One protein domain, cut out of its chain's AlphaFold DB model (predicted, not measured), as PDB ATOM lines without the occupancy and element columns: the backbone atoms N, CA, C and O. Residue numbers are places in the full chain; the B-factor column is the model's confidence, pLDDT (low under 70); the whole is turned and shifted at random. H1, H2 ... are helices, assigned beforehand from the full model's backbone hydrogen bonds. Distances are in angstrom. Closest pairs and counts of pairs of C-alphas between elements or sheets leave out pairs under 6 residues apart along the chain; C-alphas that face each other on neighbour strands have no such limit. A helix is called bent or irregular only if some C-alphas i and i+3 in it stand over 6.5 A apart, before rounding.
ATOM      1  N   CYS A  18      38.473   6.426  15.582       83.38
ATOM      2  CA  CYS A  18      39.443   7.474  15.254       83.38
ATOM      3  C   CYS A  18      38.855   8.522  14.293       83.38
ATOM      4  O   CYS A  18      39.017   9.719  14.517       83.38
ATOM      5  N   LEU A  19      38.113   8.083  13.267       87.56
ATOM      6  CA  LEU A  19      37.426   8.993  12.339       87.56
ATOM      7  C   LEU A  19      36.370   9.848  13.051       87.56
ATOM      8  O   LEU A  19      36.296  11.049  12.808       87.56
ATOM      9  N   LEU A  20      35.600   9.251  13.966       90.38
ATOM     10  CA  LEU A  20      34.623   9.976  14.780       90.38
ATOM     11  C   LEU A  20      35.303  11.008  15.694       90.38
ATOM     12  O   LEU A  20      34.845  12.142  15.781       90.38
ATOM     13  N   GLY A  21      36.414  10.635  16.341       87.75
ATOM     14  CA  GLY A  21      37.201  11.553  17.167       87.75
ATOM     15  C   GLY A  21      37.761  12.728  16.363       87.75
ATOM     16  O   GLY A  21      37.639  13.875  16.784       87.75
ATOM     17  N   MET A  22      38.300  12.464  15.169       90.94
ATOM     18  CA  MET A  22      38.778  13.511  14.261       90.94
ATOM     19  C   MET A  22      37.637  14.444  13.823       90.94
ATOM     20  O   MET A  22      37.815  15.660  13.829       90.94
ATOM     21  N   LEU A  23      36.452  13.902  13.522       93.62
ATOM     22  CA  LEU A  23      35.264  14.689  13.178       93.62
ATOM     23  C   LEU A  23      34.820  15.595  14.340       93.62
ATOM     24  O   LEU A  23      34.568  16.776  14.126       93.62
ATOM     25  N   LEU A  24      34.761  15.069  15.567       92.75
ATOM     26  CA  LEU A  24      34.396  15.832  16.768       92.75
ATOM     27  C   LEU A  24      35.360  16.994  17.036       92.75
ATOM     28  O   LEU A  24      34.919  18.092  17.365       92.75
ATOM     29  N   VAL A  25      36.664  16.773  16.848       91.50
ATOM     30  CA  VAL A  25      37.673  17.833  16.978       91.50
ATOM     31  C   VAL A  25      37.489  18.902  15.900       91.50
ATOM     32  O   VAL A  25      37.517  20.087  16.221       91.50
ATOM     33  N   LEU A  26      37.237  18.517  14.643       90.00
ATOM     34  CA  LEU A  26      36.969  19.474  13.561       90.00
ATOM     35  C   LEU A  26      35.697  20.292  13.810       90.00
ATOM     36  O   LEU A  26      35.705  21.497  13.581       90.00
ATOM     37  N   ILE A  27      34.635  19.666  14.323       90.94
ATOM     38  CA  ILE A  27      33.396  20.356  14.710       90.94
ATOM     39  C   ILE A  27      33.664  21.333  15.861       90.94
ATOM     40  O   ILE A  27      33.189  22.462  15.813       90.94
ATOM     41  N   GLY A  28      34.457  20.942  16.863       84.44
ATOM     42  CA  GLY A  28      34.854  21.829  17.961       84.44
ATOM     43  C   GLY A  28      35.669  23.035  17.482       84.44
ATOM     44  O   GLY A  28      35.397  24.163  17.887       84.44
ATOM     45  N   ILE A  29      36.615  22.816  16.562       83.44
ATOM     46  CA  ILE A  29      37.387  23.892  15.927       83.44
ATOM     47  C   ILE A  29      36.459  24.804  15.117       83.44
ATOM     48  O   ILE A  29      36.526  26.015  15.283       83.44
ATOM     49  N   ALA A  30      35.563  24.248  14.295       82.75
ATOM     50  CA  ALA A  30      34.613  25.016  13.489       82.75
ATOM     51  C   ALA A  30      33.626  25.822  14.350       82.75
ATOM     52  O   ALA A  30      33.331  26.970  14.028       82.75
ATOM     53  N   GLY A  31      33.163  25.259  15.468       82.69
ATOM     54  CA  GLY A  31      32.323  25.962  16.439       82.69
ATOM     55  C   GLY A  31      33.052  27.140  17.086       82.69
ATOM     56  O   GLY A  31      32.495  28.229  17.182       82.69
ATOM     57  N   ASN A  32      34.326  26.959  17.442       77.69
ATOM     58  CA  ASN A  32      35.167  28.042  17.953       77.69
ATOM     59  C   ASN A  32      35.465  29.112  16.880       77.69
ATOM     60  O   ASN A  32      35.633  30.287  17.193       77.69
ATOM     61  N   LEU A  33      35.505  28.706  15.606       74.56
ATOM     62  CA  LEU A  33      35.771  29.563  14.450       74.56
ATOM     63  C   LEU A  33      34.561  30.439  14.070       74.56
ATOM     64  O   LEU A  33      34.742  31.581  13.661       74.56
ATOM     65  N   LEU A  34      33.338  29.914  14.215       77.44
ATOM     66  CA  LEU A  34      32.078  30.602  13.894       77.44
ATOM     67  C   LEU A  34      31.564  31.518  15.019       77.44
ATOM     68  O   LEU A  34      30.689  32.340  14.761       77.44
ATOM     69  N   GLY A  35      32.078  31.371  16.246       76.12
ATOM     70  CA  GLY A  35      31.600  32.102  17.424       76.12
ATOM     71  C   GLY A  35      31.907  33.604  17.412       76.12
ATOM     72  O   GLY A  35      31.021  34.387  17.723       76.12
ATOM     73  N   ASP A  36      33.127  34.011  17.031       81.94
ATOM     74  CA  ASP A  36      33.516  35.428  16.924       81.94
ATOM     75  C   ASP A  36      34.709  35.645  15.962       81.94
ATOM     76  O   ASP A  36      35.759  35.006  16.115       81.94
ATOM     77  N   PRO A  37      34.644  36.616  15.024       80.38
ATOM     78  CA  PRO A  37      35.707  36.857  14.039       80.38
ATOM     79  C   PRO A  37      37.008  37.393  14.660       80.38
ATOM     80  O   PRO A  37      38.093  37.203  14.108       80.38
ATOM     81  N   LYS A  38      36.935  38.044  15.828       82.06
ATOM     82  CA  LYS A  38      38.126  38.518  16.553       82.06
ATOM     83  C   LYS A  38      38.919  37.352  17.147       82.06
ATOM     84  O   LYS A  38      40.143  37.335  17.057       82.06
ATOM     85  N   THR A  39      38.225  36.357  17.694       83.31
ATOM     86  CA  THR A  39      38.822  35.131  18.244       83.31
ATOM     87  C   THR A  39      39.523  34.322  17.155       83.31
ATOM     88  O   THR A  39      40.651  33.865  17.343       83.31
ATOM     89  N   LEU A  40      38.896  34.233  15.978       81.12
ATOM     90  CA  LEU A  40      39.459  33.603  14.784       81.12
ATOM     91  C   LEU A  40      40.800  34.219  14.373       81.12
ATOM     92  O   LEU A  40      41.742  33.490  14.064       81.12
ATOM     93  N   MET A  41      40.906  35.549  14.404       84.44
ATOM     94  CA  MET A  41      42.135  36.251  14.036       84.44
ATOM     95  C   MET A  41      43.298  35.896  14.977       84.44
ATOM     96  O   MET A  41      44.385  35.575  14.499       84.44
ATOM     97  N   TYR A  42      43.074  35.879  16.299       88.75
ATOM     98  CA  TYR A  42      44.102  35.458  17.261       88.75
ATOM     99  C   TYR A  42      44.528  34.004  17.035       88.75
ATOM    100  O   TYR A  42      45.724  33.722  16.966       88.75
ATOM    101  N   PHE A  43      43.568  33.091  16.862       85.69
ATOM    102  CA  PHE A  43      43.849  31.686  16.561       85.69
ATOM    103  C   PHE A  43      44.704  31.528  15.296       85.69
ATOM    104  O   PHE A  43      45.699  30.805  15.323       85.69
ATOM    105  N   ALA A  44      44.362  32.233  14.214       85.25
ATOM    106  CA  ALA A  44      45.099  32.169  12.957       85.25
ATOM    107  C   ALA A  44      46.555  32.638  13.112       85.25
ATOM    108  O   ALA A  44      47.463  31.964  12.624       85.25
ATOM    109  N   PHE A  45      46.804  33.734  13.839       90.62
ATOM    110  CA  PHE A  45      48.168  34.208  14.102       90.62
ATOM    111  C   PHE A  45      49.000  33.188  14.889       90.62
ATOM    112  O   PHE A  45      50.132  32.893  14.495       90.62
ATOM    113  N   TYR A  46      48.444  32.600  15.953       90.62
ATOM    114  CA  TYR A  46      49.136  31.552  16.711       90.62
ATOM    115  C   TYR A  46      49.382  30.298  15.865       90.62
ATOM    116  O   TYR A  46      50.476  29.736  15.913       90.62
ATOM    117  N   PHE A  47      48.400  29.878  15.064       88.00
ATOM    118  CA  PHE A  47      48.523  28.714  14.192       88.00
ATOM    119  C   PHE A  47      49.640  28.899  13.161       88.00
ATOM    120  O   PHE A  47      50.489  28.022  13.027       88.00
ATOM    121  N   ILE A  48      49.694  30.054  12.491       93.94
ATOM    122  CA  ILE A  48      50.745  30.376  11.515       93.94
ATOM    123  C   ILE A  48      52.120  30.399  12.186       93.94
ATOM    124  O   ILE A  48      53.063  29.822  11.651       93.94
ATOM    125  N   PHE A  49      52.245  31.018  13.362       94.88
ATOM    126  CA  PHE A  49      53.518  31.084  14.081       94.88
ATOM    127  C   PHE A  49      54.031  29.694  14.485       94.88
ATOM    128  O   PHE A  49      55.182  29.352  14.219       94.88
ATOM    129  N   VAL A  50      53.175  28.859  15.081       93.56
ATOM    130  CA  VAL A  50      53.547  27.490  15.471       93.56
ATOM    131  C   VAL A  50      53.865  26.645  14.239       93.56
ATOM    132  O   VAL A  50      54.861  25.923  14.232       93.56
ATOM    133  N   PHE A  51      53.067  26.764  13.175       92.38
ATOM    134  CA  PHE A  51      53.317  26.064  11.919       92.38
ATOM    135  C   PHE A  51      54.648  26.487  11.293       92.38
ATOM    136  O   PHE A  51      55.389  25.632  10.818       92.38
ATOM    137  N   PHE A  52      55.003  27.772  11.352       92.38
ATOM    138  CA  PHE A  52      56.298  28.278  10.902       92.38
ATOM    139  C   PHE A  52      57.460  27.673  11.700       92.38
ATOM    140  O   PHE A  52      58.426  27.203  11.103       92.38
ATOM    141  N   VAL A  53      57.356  27.603  13.031       91.12
ATOM    142  CA  VAL A  53      58.377  26.951  13.871       91.12
ATOM    143  C   VAL A  53      58.512  25.468  13.518       91.12
ATOM    144  O   VAL A  53      59.625  24.982  13.331       91.12
ATOM    145  N   ILE A  54      57.397  24.750  13.368       90.44
ATOM    146  CA  ILE A  54      57.407  23.337  12.960       90.44
ATOM    147  C   ILE A  54      58.028  23.184  11.569       90.44
ATOM    148  O   ILE A  54      58.847  22.293  11.367       90.44
ATOM    149  N   TYR A  55      57.687  24.059  10.624       88.56
ATOM    150  CA  TYR A  55      58.236  24.050   9.273       88.56
ATOM    151  C   TYR A  55      59.757  24.264   9.279       88.56
ATOM    152  O   TYR A  55      60.481  23.494   8.651       88.56
ATOM    153  N   LEU A  56      60.259  25.219  10.072       86.94
ATOM    154  CA  LEU A  56      61.699  25.403  10.285       86.94
ATOM    155  C   LEU A  56      62.364  24.158  10.888       86.94
ATOM    156  O   LEU A  56      63.486  23.820  10.514       86.94
ATOM    157  N   MET A  57      61.692  23.464  11.810       81.94
ATOM    158  CA  MET A  57      62.218  22.227  12.394       81.94
ATOM    159  C   MET A  57      62.198  21.041  11.419       81.94
ATOM    160  O   MET A  57      63.100  20.200  11.474       81.94
ATOM    161  N   LEU A  58      61.197  20.953  10.539       79.31
ATOM    162  CA  LEU A  58      61.093  19.909   9.514       79.31
ATOM    163  C   LEU A  58      62.176  20.085   8.450       79.31
ATOM    164  O   LEU A  58      62.912  19.146   8.155       79.31
ATOM    165  N   GLU A  59      62.353  21.311   7.968       82.38
ATOM    166  CA  GLU A  59      63.357  21.673   6.968       82.38
ATOM    167  C   GLU A  59      64.692  22.094   7.600       82.38
ATOM    168  O   GLU A  59      65.484  22.817   6.993       82.38
ATOM    169  N   ARG A  60      64.990  21.626   8.821       77.38
ATOM    170  CA  ARG A  60      66.180  22.026   9.603       77.38
ATOM    171  C   ARG A  60      67.495  21.975   8.818       77.38
ATOM    172  O   ARG A  60      68.397  22.770   9.066       77.38
ATOM    173  N   VAL A  61      67.610  21.050   7.862       70.06
ATOM    174  CA  VAL A  61      68.794  20.900   7.003       70.06
ATOM    175  C   VAL A  61      68.861  22.002   5.941       70.06
ATOM    176  O   VAL A  61      69.943  22.519   5.672       70.06
ATOM    177  N   VAL A  62      67.726  22.401   5.366       76.81
ATOM    178  CA  VAL A  62      67.632  23.528   4.425       76.81
ATOM    179  C   VAL A  62      67.885  24.849   5.151       76.81
ATOM    180  O   VAL A  62      68.652  25.671   4.655       76.81
ATOM    181  N   VAL A  63      67.347  25.023   6.363       78.38
ATOM    182  CA  VAL A  63      67.613  26.202   7.208       78.38
ATOM    183  C   VAL A  63      69.109  26.337   7.503       78.38
ATOM    184  O   VAL A  63      69.671  27.417   7.330       78.38
ATOM    185  N   LEU A  64      69.779  25.240   7.875       76.00
ATOM    186  CA  LEU A  64      71.224  25.234   8.111       76.00
ATOM    187  C   LEU A  64      72.019  25.613   6.850       76.00
ATOM    188  O   LEU A  64      72.982  26.374   6.936       76.00
ATOM    189  N   ARG A  65      71.598  25.134   5.671       72.25
ATOM    190  CA  ARG A  65      72.218  25.486   4.382       72.25
ATOM    191  C   ARG A  65      72.056  26.969   4.051       72.25
ATOM    192  O   ARG A  65      73.031  27.595   3.647       72.25
ATOM    193  N   ILE A  66      70.866  27.535   4.251       79.88
ATOM    194  CA  ILE A  66      70.601  28.966   4.028       79.88
ATOM    195  C   ILE A  66      71.416  29.818   5.005       79.88
ATOM    196  O   ILE A  66      72.044  30.786   4.586       79.88
ATOM    197  N   LEU A  67      71.472  29.445   6.284       80.69
ATOM    198  CA  LEU A  67      72.235  30.170   7.302       80.69
ATOM    199  C   LEU A  67      73.732  30.205   6.967       80.69
ATOM    200  O   LEU A  67      74.361  31.254   7.061       80.69
ATOM    201  N   ILE A  68      74.290  29.089   6.498       70.56
ATOM    202  CA  ILE A  68      75.679  29.034   6.029       70.56
ATOM    203  C   ILE A  68      75.865  29.830   4.736       70.56
ATOM    204  O   ILE A  68      76.868  30.524   4.604       70.56
ATOM    205  N   ALA A  69      74.914  29.784   3.798       78.12
ATOM    206  CA  ALA A  69      74.964  30.601   2.587       78.12
ATOM    207  C   ALA A  69      74.967  32.103   2.915       78.12
ATOM    208  O   ALA A  69      75.716  32.852   2.296       78.12
TER     209      ALA A  69
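Overview. This is residues 18 to 69 of the 225 residues of an uncharacterized protein of Aphanomyces euteiches (UniProt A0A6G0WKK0). Three helices follow one another end to end in a flat, open zigzag: the long helix H2 makes the long stroke, H1 turns off from its first end to form a wide V, and the short helix H3 makes a second corner at its other end. The helices meet only near these corners, no core lies between them, and residues 18 to 28 of H1 stick out as the free arm of the V. The printed part has 52 residues with three named helices, in the order H1, H2, H3, and no named strand; its class is all helix. It is extended, with a radius of gyration of the C-alphas of 16.3 A, and the C-alphas span 46 by 31 by 7 A along their three main axes.

Along the chain. H2 is the longest helix, with 22 residues, 37 to 58, from Pro 37 to Leu 58. Its C-alphas run from (35.707, 36.857, 14.039) at residue 37 to (61.093, 19.909, 9.514) at residue 58, and these two are 30.9 A apart. Along H2 x rises while y falls. Before it comes H1, residues 18 to 35, with 18 residues and 25.9 A from first to last C-alpha. C-alpha 18 is at (39.443, 7.474, 15.254) and C-alpha 35 at (31.600, 32.102, 17.424), and along H1 it is y that changes most. After H2 comes H3, residues 60 to 69, with 10 residues and 14.1 A from first to last C-alpha. It ends with C-alpha 69 at (74.964, 30.601, 2.587), and along it x and y both rise.

Arrangement. H2 touches H1 only at the corner by their link, with 4 pairs of C-alphas within 8 A. The closest C-alphas of the two helices are those of Leu 33 and Leu 40, 5.5 A apart. H1 touches H2 with residues 32 to 33 alone, and H2 touches H1 with residues 39 to 40 alone, only at the corner. The lines of H1 and H2 stand at a steep tilt of 48 degrees, and the two helices run opposite ways. Their centres are 17.8 A apart. H2 and H3 are close but not clearly touching, with 1 pair of C-alphas within 8 A. That pair, the closest C-alphas of the two, is Leu 56 and Val 63, 6.7 A apart. The lines of H2 and H3 are about perpendicular, at 76 degrees, and their centres are 22.4 A apart. H1 and H3 are apart. In H1, H2 and H3 every pair of backbone O of residue i and N of residue i+4 is within hydrogen-bond range. No helix is bent.

Size, cuts and confidence. The two C-alphas farthest apart are those of Leu 20 and Ala 69, 46.9 A apart, and the first and last printed C-alphas, of Cys 18 and Ala 69, are 44.2 A apart. The outline is flat. Apart from residues 18 to 28 of H1, three further stretches stand free: residues 34 to 39, of which 37 to 39 belong to H2; residues 45 to 54, which belong to H2; and residues 57 to 62, of which 60 to 62 belong to H3. The link from H1 to H2 is tight, with Asp 36 between them, and the link from H2 to H3 is tight, with Glu 59 between them. The printed part has no cut from residue 18 to residue 69; the full chain has 225 residues. The mean pLDDT of the printed part is 84.4, and no printed residue is under 70. By helix, the mean pLDDT is 88 in H2, 85 in H1 and 76 in H3.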